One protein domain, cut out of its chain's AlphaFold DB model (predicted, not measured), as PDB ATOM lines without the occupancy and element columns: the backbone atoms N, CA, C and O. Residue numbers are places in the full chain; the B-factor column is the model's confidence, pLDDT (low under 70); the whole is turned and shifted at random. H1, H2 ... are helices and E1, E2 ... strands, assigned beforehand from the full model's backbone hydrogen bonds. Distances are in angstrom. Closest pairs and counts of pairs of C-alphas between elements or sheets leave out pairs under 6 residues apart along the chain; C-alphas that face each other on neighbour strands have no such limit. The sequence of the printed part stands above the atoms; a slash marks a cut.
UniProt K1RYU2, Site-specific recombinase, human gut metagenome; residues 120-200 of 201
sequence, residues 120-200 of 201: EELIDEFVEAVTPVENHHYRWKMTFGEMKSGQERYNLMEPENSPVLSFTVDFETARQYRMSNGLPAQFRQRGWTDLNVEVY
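AT A GLANCE: This is residues 120 to 200 of the 201 residues of the protein "Site-specific recombinase" of human gut metagenome (UniProt K1RYU2). A twisted sheet of four short strands, E1 to E4, forms the body; a small helix, H1, only grazes it where E1 begins, and a second helix, H2, lies off the sheet beyond the end of E3. Two long links, residues 143 to 164 and 181 to 194, loop out toward opposite ends of the longest axis. The printed part has 81 residues, with two named helices and four named strands in the order H1 E1 E2 E3 H2 E4; the sheet runs E1 E2 E4 E3 and is mixed. The class is mixed, helices and strands, with 40 residues in named elements, under half. The whole is loose, with a radius of gyration of the C-alphas of 15.1 A, and only just elongated, spanning 42 by 28 by 20 A.

HOW THE PARTS SIT: The inner strands E2, residues 137 to 142, and E4, residues 195 to 200, are parallel neighbours at 26 degrees; N 138 and O 196 are 2.8 A apart, within hydrogen-bond range. Edge strand E1, residues 127 to 132, is antiparallel to E2 at 166 degrees, and the two form a hairpin, with N 131 and O 139 at 2.8 A. Edge strand E3, residues 165 to 169, is antiparallel to E4 at 163 degrees, with N 169 and O 195 at 2.8 A. H1, residues 120 to 126, is on the sheet but only grazes it, with its residues 121 to 126; its closest C-alphas to E2 are those of Phe 126 and Met 142, 5.5 A apart. H2, residues 171 to 180, is not on the sheet, and is apart from H1, E1 and E2. In H1 and H2 every O i to N i+4 pair is within hydrogen-bond range.

IN THESE COORDINATES: E2 measures 16.4 A from first to last C-alpha, E4 16.5 A, E1 14.1 A and E3 12.9 A. H1 measures 10.0 A and begins at C-alpha 120, (188.133, 186.316, 57.213). H2 measures 14.3 A and begins at C-alpha 171, (189.384, 165.257, 71.131). E4 ends at C-alpha 200, (205.616, 177.414, 58.381).

THE WHOLE: The two C-alphas farthest apart are those of Glu 152 and Ala 185, at 42.2 A. The printed part has no cut. The links H1 to E1, E1 to E2 and E3 to H2 are tight; E2 to E3, with 22 residues, and H2 to E4, with 14, are long. Mean pLDDT of the printed part is 87.5, and residue 151 is the one under 70.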
ATOM      1  N   GLU A 120     187.721 186.789  58.544       86.31
ATOM      2  CA  GLU A 120     188.133 186.316  57.213       86.31
ATOM      3  C   GLU A 120     189.235 187.203  56.629       86.31
ATOM      4  O   GLU A 120     190.196 186.682  56.087       86.31
ATOM      5  N   GLU A 121     189.188 188.512  56.887       86.12
ATOM      6  CA  GLU A 121     190.231 189.466  56.488       86.12
ATOM      7  C   GLU A 121     191.616 189.109  57.058       86.12
ATOM      8  O   GLU A 121     192.610 189.175  56.342       86.12
ATOM      9  N   LEU A 122     191.705 188.681  58.325       85.31
ATOM     10  CA  LEU A 122     192.981 188.239  58.907       85.31
ATOM     11  C   LEU A 122     193.458 186.913  58.308       85.31
ATOM     12  O   LEU A 122     194.659 186.678  58.196       85.31
ATOM     13  N   ILE A 123     192.537 186.022  57.949       88.38
ATOM     14  CA  ILE A 123     192.896 184.760  57.299       88.38
ATOM     15  C   ILE A 123     193.427 185.049  55.894       88.38
ATOM     16  O   ILE A 123     194.505 184.570  55.552       88.38
ATOM     17  N   ASP A 124     192.712 185.867  55.127       87.81
ATOM     18  CA  ASP A 124     193.047 186.220  53.749       87.81
ATOM     19  C   ASP A 124     194.332 187.040  53.634       87.81
ATOM     20  O   ASP A 124     194.966 186.993  52.588       87.81
ATOM     21  N   GLU A 125     194.729 187.769  54.679       86.94
ATOM     22  CA  GLU A 125     195.975 188.542  54.689       86.94
ATOM     23  C   GLU A 125     197.188 187.693  55.109       86.94
ATOM     24  O   GLU A 125     198.276 187.845  54.558       86.94
ATOM     25  N   PHE A 126     197.021 186.777  56.073       88.31
ATOM     26  CA  PHE A 126     198.160 186.102  56.712       88.31
ATOM     27  C   PHE A 126     198.304 184.616  56.379       88.31
ATOM     28  O   PHE A 126     199.370 184.054  56.629       88.31
ATOM     29  N   VAL A 127     197.279 183.956  55.836       90.88
ATOM     30  CA  VAL A 127     197.320 182.525  55.493       90.88
ATOM     31  C   VAL A 127     197.502 182.365  53.986       90.88
ATOM     32  O   VAL A 127     196.561 182.493  53.212       90.88
ATOM     33  N   GLU A 128     198.718 182.026  53.553       90.44
ATOM     34  CA  GLU A 128     199.019 181.815  52.129       90.44
ATOM     35  C   GLU A 128     198.418 180.500  51.613       90.44
ATOM     36  O   GLU A 128     197.880 180.436  50.504       90.44
ATOM     37  N   ALA A 129     198.537 179.425  52.399       90.75
ATOM     38  CA  ALA A 129     198.047 178.106  52.017       90.75
ATOM     39  C   ALA A 129     197.831 177.186  53.223       90.75
ATOM     40  O   ALA A 129     198.584 177.211  54.198       90.75
ATOM     41  N   VAL A 130     196.842 176.299  53.100       92.38
ATOM     42  CA  VAL A 130     196.638 175.159  54.000       92.38
ATOM     43  C   VAL A 130     196.620 173.890  53.161       92.38
ATOM     44  O   VAL A 130     195.707 173.677  52.363       92.38
ATOM     45  N   THR A 131     197.627 173.042  53.348       92.75
ATOM     46  CA  THR A 131     197.787 171.799  52.593       92.75
ATOM     47  C   THR A 131     197.462 170.610  53.492       92.75
ATOM     48  O   THR A 131     198.186 170.367  54.465       92.75
ATOM     49  N   PRO A 132     196.385 169.856  53.204       92.69
ATOM     50  CA  PRO A 132     196.155 168.583  53.861       92.69
ATOM     51  C   PRO A 132     197.209 167.575  53.399       92.69
ATOM     52  O   PRO A 132     197.486 167.436  52.207       92.69
ATOM     53  N   VAL A 133     197.776 166.865  54.360       89.00
ATOM     54  CA  VAL A 133     198.695 165.744  54.174       89.00
ATOM     55  C   VAL A 133     197.959 164.470  54.621       89.00
ATOM     56  O   VAL A 133     196.784 164.493  55.003       89.00
ATOM     57  N   GLU A 134     198.615 163.323  54.548       87.88
ATOM     58  CA  GLU A 134     198.057 162.058  55.015       87.88
ATOM     59  C   GLU A 134     197.844 162.028  56.541       87.88
ATOM     60  O   GLU A 134     198.452 162.783  57.300       87.88
ATOM     61  N   ASN A 135     196.986 161.111  57.001       87.31
ATOM     62  CA  ASN A 135     196.778 160.803  58.422       87.31
ATOM     63  C   ASN A 135     196.345 161.999  59.287       87.31
ATOM     64  O   ASN A 135     196.840 162.173  60.398       87.31
ATOM     65  N   HIS A 136     195.402 162.807  58.788       90.25
ATOM     66  CA  HIS A 136     194.857 163.965  59.514       90.25
ATOM     67  C   HIS A 136     195.913 165.022  59.873       90.25
ATOM     68  O   HIS A 136     195.765 165.769  60.841       90.25
ATOM     69  N   HIS A 137     196.981 165.088  59.082       93.88
ATOM     70  CA  HIS A 137     198.024 166.084  59.223       93.88
ATOM     71  C   HIS A 137     197.745 167.266  58.286       93.88
ATOM     72  O   HIS A 137     197.428 167.082  57.115       93.88
ATOM     73  N   TYR A 138     197.873 168.487  58.792       94.81
ATOM     74  CA  TYR A 138     197.684 169.724  58.043       94.81
ATOM     75  C   TYR A 138     198.922 170.600  58.169       94.81
ATOM     76  O   TYR A 138     199.402 170.855  59.271       94.81
ATOM     77  N   ARG A 139     199.408 171.107  57.038       94.94
ATOM     78  CA  ARG A 139     200.502 172.076  57.009       94.94
ATOM     79  C   ARG A 139     199.978 173.438  56.599       94.94
ATOM     80  O   ARG A 139     199.230 173.547  55.631       94.94
ATOM     81  N   TRP A 140     200.355 174.458  57.352       94.44
ATOM     82  CA  TRP A 140     199.925 175.836  57.159       94.44
ATOM     83  C   TRP A 140     201.125 176.683  56.763       94.44
ATOM     84  O   TRP A 140     202.162 176.625  57.422       94.44
ATOM     85  N   LYS A 141     200.977 177.485  55.712       92.44
ATOM     86  CA  LYS A 141     201.924 178.535  55.346       92.44
ATOM     87  C   LYS A 141     201.337 179.876  55.759       92.44
ATOM     88  O   LYS A 141     200.286 180.267  55.250       92.44
ATOM     89  N   MET A 142     202.028 180.560  56.659       90.75
ATOM     90  CA  MET A 142     201.721 181.929  57.051       90.75
ATOM     91  C   MET A 142     202.673 182.885  56.338       90.75
ATOM     92  O   MET A 142     203.844 182.553  56.152       90.75
ATOM     93  N   THR A 143     202.188 184.073  55.992       86.81
ATOM     94  CA  THR A 143     202.972 185.096  55.295       86.81
ATOM     95  C   THR A 143     202.724 186.462  55.931       86.81
ATOM     96  O   THR A 143     201.593 186.821  56.226       86.81
ATOM     97  N   PHE A 144     203.801 187.213  56.176       81.75
ATOM     98  CA  PHE A 144     203.773 188.580  56.732       81.75
ATOM     99  C   PHE A 144     204.260 189.629  55.716       81.75
ATOM    100  O   PHE A 144     204.667 190.729  56.083       81.75
ATOM    101  N   GLY A 145     204.302 189.245  54.441       78.25
ATOM    102  CA  GLY A 145     204.747 190.062  53.316       78.25
ATOM    103  C   GLY A 145     203.835 189.845  52.114       78.25
ATOM    104  O   GLY A 145     202.681 189.465  52.272       78.25
ATOM    105  N   GLU A 146     204.342 190.061  50.904       78.94
ATOM    106  CA  GLU A 146     203.527 189.903  49.696       78.94
ATOM    107  C   GLU A 146     203.064 188.451  49.496       78.94
ATOM    108  O   GLU A 146     203.866 187.510  49.504       78.94
ATOM    109  N   MET A 147     201.756 188.277  49.281       76.25
ATOM    110  CA  MET A 147     201.177 186.980  48.950       76.25
ATOM    111  C   MET A 147     201.643 186.503  47.577       76.25
ATOM    112  O   MET A 147     201.387 187.132  46.549       76.25
ATOM    113  N   LYS A 148     202.268 185.328  47.560       78.38
ATOM    114  CA  LYS A 148     202.710 184.680  46.327       78.38
ATOM    115  C   LYS A 148     201.539 184.002  45.620       78.38
ATOM    116  O   LYS A 148     200.679 183.366  46.241       78.38
ATOM    117  N   SER A 149     201.507 184.106  44.294       72.88
ATOM    118  CA  SER A 149     200.430 183.547  43.470       72.88
ATOM    119  C   SER A 149     200.940 182.459  42.520       72.88
ATOM    120  O   SER A 149     202.087 182.462  42.078       72.88
ATOM    121  N   GLY A 150     200.082 181.478  42.224       74.56
ATOM    122  CA  GLY A 150     200.389 180.415  41.265       74.56
ATOM    123  C   GLY A 150     201.612 179.572  41.648       74.56
ATOM    124  O   GLY A 150     201.633 178.954  42.710       74.56
ATOM    125  N   GLN A 151     202.603 179.518  40.753       68.00
ATOM    126  CA  GLN A 151     203.808 178.685  40.884       68.00
ATOM    127  C   GLN A 151     204.814 179.195  41.925       68.00
ATOM    128  O   GLN A 151     205.713 178.452  42.301       68.00
ATOM    129  N   GLU A 152     204.670 180.433  42.402       75.69
ATOM    130  CA  GLU A 152     205.556 181.004  43.423       75.69
ATOM    131  C   GLU A 152     205.171 180.589  44.851       75.69
ATOM    132  O   GLU A 152     205.904 180.884  45.798       75.69
ATOM    133  N   ARG A 153     204.022 179.920  45.018       76.75
ATOM    134  CA  ARG A 153     203.531 179.472  46.323       76.75
ATOM    135  C   ARG A 153     204.469 178.462  46.964       76.75
ATOM    136  O   ARG A 153     205.023 177.587  46.298       76.75
ATOM    137  N   TYR A 154     204.594 178.558  48.282       80.69
ATOM    138  CA  TYR A 154     205.453 177.664  49.046       80.69
ATOM    139  C   TYR A 154     204.992 176.200  48.935       80.69
ATOM    140  O   TYR A 154     203.831 175.874  49.201       80.69
ATOM    141  N   ASN A 155     205.906 175.296  48.569       86.56
ATOM    142  CA  ASN A 155     205.598 173.872  48.479       86.56
ATOM    143  C   ASN A 155     205.553 173.236  49.878       86.56
ATOM    144  O   ASN A 155     206.567 172.815  50.425       86.56
ATOM    145  N   LEU A 156     204.351 173.120  50.441       87.38
ATOM    146  CA  LEU A 156     204.134 172.491  51.745       87.38
ATOM    147  C   LEU A 156     204.231 170.956  51.733       87.38
ATOM    148  O   LEU A 156     204.206 170.354  52.805       87.38
ATOM    149  N   MET A 157     204.339 170.294  50.574       86.19
ATOM    150  CA  MET A 157     204.538 168.835  50.532       86.19
ATOM    151  C   MET A 157     205.965 168.457  50.936       86.19
ATOM    152  O   MET A 157     206.163 167.479  51.659       86.19
ATOM    153  N   GLU A 158     206.932 169.284  50.546       86.12
ATOM    154  CA  GLU A 158     208.358 169.125  50.827       86.12
ATOM    155  C   GLU A 158     208.915 170.454  51.367       86.12
ATOM    156  O   GLU A 158     209.592 171.184  50.641       86.12
ATOM    157  N   PRO A 159     208.580 170.822  52.618       85.38
ATOM    158  CA  PRO A 159     209.035 172.076  53.200       85.38
ATOM    159  C   PRO A 159     210.559 172.061  53.380       85.38
ATOM    160  O   PRO A 159     211.128 171.121  53.931       85.38
ATOM    161  N   GLU A 160     211.218 173.127  52.930       84.62
ATOM    162  CA  GLU A 160     212.674 173.303  53.052       84.62
ATOM    163  C   GLU A 160     213.107 173.638  54.487       84.62
ATOM    164  O   GLU A 160     214.219 173.315  54.904       84.62
ATOM    165  N   ASN A 161     212.223 174.295  55.244       88.25
ATOM    166  CA  ASN A 161     212.489 174.778  56.596       88.25
ATOM    167  C   ASN A 161     211.746 173.943  57.637       88.25
ATOM    168  O   ASN A 161     210.712 173.353  57.344       88.25
ATOM    169  N   SER A 162     212.236 173.942  58.877       90.31
ATOM    170  CA  SER A 162     211.505 173.376  60.015       90.31
ATOM    171  C   SER A 162     210.262 174.208  60.351       90.31
ATOM    172  O   SER A 162     210.319 175.438  60.237       90.31
ATOM    173  N   PRO A 163     209.171 173.584  60.830       92.88
ATOM    174  CA  PRO A 163     207.990 174.327  61.243       92.88
ATOM    175  C   PRO A 163     208.311 175.244  62.428       92.88
ATOM    176  O   PRO A 163     209.032 174.863  63.351       92.88
ATOM    177  N   VAL A 164     207.743 176.450  62.417       92.94
ATOM    178  CA  VAL A 164     207.828 177.398  63.541       92.94
ATOM    179  C   VAL A 164     206.909 177.004  64.690       92.94
ATOM    180  O   VAL A 164     207.139 177.391  65.833       92.94
ATOM    181  N   LEU A 165     205.873 176.222  64.390       93.25
ATOM    182  CA  LEU A 165     204.944 175.702  65.373       93.25
ATOM    183  C   LEU A 165     204.448 174.317  64.954       93.25
ATOM    184  O   LEU A 165     204.105 174.099  63.796       93.25
ATOM    185  N   SER A 166     204.370 173.397  65.913       93.69
ATOM    186  CA  SER A 166     203.750 172.086  65.742       93.69
ATOM    187  C   SER A 166     202.896 171.758  66.963       93.69
ATOM    188  O   SER A 166     203.346 171.926  68.099       93.69
ATOM    189  N   PHE A 167     201.654 171.339  66.740       93.31
ATOM    190  CA  PHE A 167     200.732 170.950  67.805       93.31
ATOM    191  C   PHE A 167     199.690 169.951  67.304       93.31
ATOM    192  O   PHE A 167     199.488 169.768  66.102       93.31
ATOM    193  N   THR A 168     198.995 169.331  68.253       94.06
ATOM    194  CA  THR A 168     197.937 168.357  67.987       94.06
ATOM    195  C   THR A 168     196.614 168.893  68.518       94.06
ATOM    196  O   THR A 168     196.535 169.367  69.652       94.06
ATOM    197  N   VAL A 169     195.568 168.826  67.698       92.81
ATOM    198  CA  VAL A 169     194.190 169.080  68.120       92.81
ATOM    199  C   VAL A 169     193.587 167.745  68.517       92.81
ATOM    200  O   VAL A 169     193.173 166.953  67.667       92.81
ATOM    201  N   ASP A 170     193.576 167.495  69.819       93.56
ATOM    202  CA  ASP A 170     192.989 166.295  70.393       93.56
ATOM    203  C   ASP A 170     191.463 166.407  70.536       93.56
ATOM    204  O   ASP A 170     190.844 167.455  70.293       93.56
ATOM    205  N   PHE A 171     190.833 165.303  70.934       92.00
ATOM    206  CA  PHE A 171     189.384 165.257  71.131       92.00
ATOM    207  C   PHE A 171     188.883 166.319  72.119       92.00
ATOM    208  O   PHE A 171     187.835 166.920  71.882       92.00
ATOM    209  N   GLU A 172     189.588 166.546  73.228       91.38
ATOM    210  CA  GLU A 172     189.125 167.468  74.267       91.38
ATOM    211  C   GLU A 172     189.224 168.922  73.792       91.38
ATOM    212  O   GLU A 172     188.261 169.677  73.932       91.38
ATOM    213  N   THR A 173     190.313 169.288  73.111       89.88
ATOM    214  CA  THR A 173     190.485 170.598  72.468       89.88
ATOM    215  C   THR A 173     189.393 170.839  71.426       89.88
ATOM    216  O   THR A 173     188.727 171.880  71.434       89.88
ATOM    217  N   ALA A 174     189.137 169.853  70.558       89.50
ATOM    218  CA  ALA A 174     188.073 169.932  69.561       89.50
ATOM    219  C   ALA A 174     186.686 170.051  70.213       89.50
ATOM    220  O   ALA A 174     185.837 170.819  69.755       89.50
ATOM    221  N   ARG A 175     186.441 169.327  71.309       89.31
ATOM    222  CA  ARG A 175     185.178 169.370  72.052       89.31
ATOM    223  C   ARG A 175     184.947 170.736  72.691       89.31
ATOM    224  O   ARG A 175     183.842 171.263  72.567       89.31
ATOM    225  N   GLN A 176     185.961 171.309  73.332       88.62
ATOM    226  CA  GLN A 176     185.886 172.634  73.951       88.62
ATOM    227  C   GLN A 176     185.601 173.718  72.913       88.62
ATOM    228  O   GLN A 176     184.676 174.508  73.104       88.62
ATOM    229  N   TYR A 177     186.307 173.695  71.777       86.75
ATOM    230  CA  TYR A 177     186.037 174.601  70.659       86.75
ATOM    231  C   TYR A 177     184.591 174.478  70.157       86.75
ATOM    232  O   TYR A 177     183.916 175.475  69.904       86.75
ATOM    233  N   ARG A 178     184.069 173.251  70.037       87.44
ATOM    234  CA  ARG A 178     182.677 173.037  69.620       87.44
ATOM    235  C   ARG A 178     181.673 173.594  70.627       87.44
ATOM    236  O   ARG A 178     180.689 174.199  70.211       87.44
ATOM    237  N   MET A 179     181.920 173.410  71.923       86.75
ATOM    238  CA  MET A 179     181.058 173.941  72.983       86.75
ATOM    239  C   MET A 179     181.047 175.471  73.005       86.75
ATOM    240  O   MET A 179     179.970 176.058  73.086       86.75
ATOM    241  N   SER A 180     182.211 176.118  72.884       86.19
ATOM    242  CA  SER A 180     182.306 177.584  72.882       86.19
ATOM    243  C   SER A 180     181.648 178.228  71.658       86.19
ATOM    244  O   SER A 180     181.167 179.353  71.748       86.19
ATOM    245  N   ASN A 181     181.562 177.501  70.541       85.38
ATOM    246  CA  ASN A 181     180.944 177.963  69.295       85.38
ATOM    247  C   ASN A 181     179.482 177.508  69.110       85.38
ATOM    248  O   ASN A 181     178.923 177.664  68.026       85.38
ATOM    249  N   GLY A 182     178.849 176.914  70.130       85.50
ATOM    250  CA  GLY A 182     177.442 176.491  70.060       85.50
ATOM    251  C   GLY A 182     177.164 175.353  69.065       85.50
ATOM    252  O   GLY A 182     176.031 175.188  68.614       85.50
ATOM    253  N   LEU A 183     178.182 174.562  68.706       85.50
ATOM    254  CA  LEU A 183     178.033 173.426  67.794       85.50
ATOM    255  C   LEU A 183     177.319 172.243  68.480       85.50
ATOM    256  O   LEU A 183     177.378 172.099  69.704       85.50
ATOM    257  N   PRO A 184     176.667 171.342  67.714       81.06
ATOM    258  CA  PRO A 184     175.893 170.241  68.282       81.06
ATOM    259  C   PRO A 184     176.713 169.345  69.217       81.06
ATOM    260  O   PRO A 184     177.820 168.917  68.872       81.06
ATOM    261  N   ALA A 185     176.108 168.976  70.351       70.19
ATOM    262  CA  ALA A 185     176.698 168.122  71.388       70.19
ATOM    263  C   ALA A 185     176.954 166.667  70.943       70.19
ATOM    264  O   ALA A 185     177.568 165.887  71.671       70.19
ATOM    265  N   GLN A 186     176.492 166.288  69.749       77.19
ATOM    266  CA  GLN A 186     176.734 164.981  69.143       77.19
ATOM    267  C   GLN A 186     178.176 164.898  68.610       77.19
ATOM    268  O   GLN A 186     178.414 164.840  67.409       77.19
ATOM    269  N   PHE A 187     179.150 164.915  69.520       84.94
ATOM    270  CA  PHE A 187     180.576 164.779  69.234       84.94
ATOM    271  C   PHE A 187     181.139 163.662  70.112       84.94
ATOM    272  O   PHE A 187     181.192 163.779  71.335       84.94
ATOM    273  N   ARG A 188     181.465 162.522  69.494       86.44
ATOM    274  CA  ARG A 188     181.875 161.301  70.198       86.44
ATOM    275  C   ARG A 188     183.355 161.050  69.977       86.44
ATOM    276  O   ARG A 188     183.797 161.025  68.835       86.44
ATOM    277  N   GLN A 189     184.067 160.726  71.051       85.69
ATOM    278  CA  GLN A 189     185.503 160.438  71.014       85.69
ATOM    279  C   GLN A 189     185.869 159.319  70.031       85.69
ATOM    280  O   GLN A 189     186.847 159.429  69.311       85.69
ATOM    281  N   ARG A 190     185.040 158.272  69.925       86.06
ATOM    282  CA  ARG A 190     185.274 157.151  68.993       86.06
ATOM    283  C   ARG A 190     185.206 157.528  67.508       86.06
ATOM    284  O   ARG A 190     185.593 156.717  66.680       86.06
ATOM    285  N   GLY A 191     184.639 158.687  67.174       83.88
ATOM    286  CA  GLY A 191     184.560 159.194  65.803       83.88
ATOM    287  C   GLY A 191     185.563 160.309  65.518       83.88
ATOM    288  O   GLY A 191     185.434 160.968  64.492       83.88
ATOM    289  N   TRP A 192     186.496 160.563  66.437       90.00
ATOM    290  CA  TRP A 192     187.516 161.591  66.298       90.00
ATOM    291  C   TRP A 192     188.875 160.955  66.028       90.00
ATOM    292  O   TRP A 192     189.252 159.989  66.692       90.00
ATOM    293  N   THR A 193     189.600 161.543  65.085       91.31
ATOM    294  CA  THR A 193     191.027 161.303  64.900       91.31
ATOM    295  C   THR A 193     191.739 162.617  65.154       91.31
ATOM    296  O   THR A 193     191.330 163.643  64.605       91.31
ATOM    297  N   ASP A 194     192.772 162.582  65.989       93.44
ATOM    298  CA  ASP A 194     193.533 163.774  66.342       93.44
ATOM    299  C   ASP A 194     194.164 164.400  65.099       93.44
ATOM    300  O   ASP A 194     194.692 163.701  64.229       93.44
ATOM    301  N   LEU A 195     194.077 165.727  65.012       94.19
ATOM    302  CA  LEU A 195     194.635 166.469  63.889       94.19
ATOM    303  C   LEU A 195     196.036 166.932  64.255       94.19
ATOM    304  O   LEU A 195     196.216 167.584  65.281       94.19
ATOM    305  N   ASN A 196     197.011 166.653  63.402       94.75
ATOM    306  CA  ASN A 196     198.356 167.192  63.558       94.75
ATOM    307  C   ASN A 196     198.488 168.447  62.709       94.75
ATOM    308  O   ASN A 196     198.080 168.449  61.549       94.75
ATOM    309  N   VAL A 197     199.032 169.513  63.283       94.69
ATOM    310  CA  VAL A 197     199.189 170.788  62.591       94.69
ATOM    311  C   VAL A 197     200.630 171.253  62.695       94.69
ATOM    312  O   VAL A 197     201.163 171.394  63.793       94.69
ATOM    313  N   GLU A 198     201.235 171.527  61.547       95.12
ATOM    314  CA  GLU A 198     202.537 172.178  61.422       95.12
ATOM    315  C   GLU A 198     202.366 173.527  60.727       95.12
ATOM    316  O   GLU A 198     201.642 173.644  59.737       95.12
ATOM    317  N   VAL A 199     203.049 174.550  61.230       94.12
ATOM    318  CA  VAL A 199     202.975 175.913  60.709       94.12
ATOM    319  C   VAL A 199     204.356 176.365  60.257       94.12
ATOM    320  O   VAL A 199     205.335 176.210  60.986       94.12
ATOM    321  N   TYR A 200     204.415 176.943  59.063       92.81
ATOM    322  CA  TYR A 200     205.616 177.414  58.381       92.81
ATOM    323  C   TYR A 200     205.480 178.907  58.053       92.81
ATOM    324  O   TYR A 200     204.371 179.379  57.791       92.81
TER     325      TYR A 200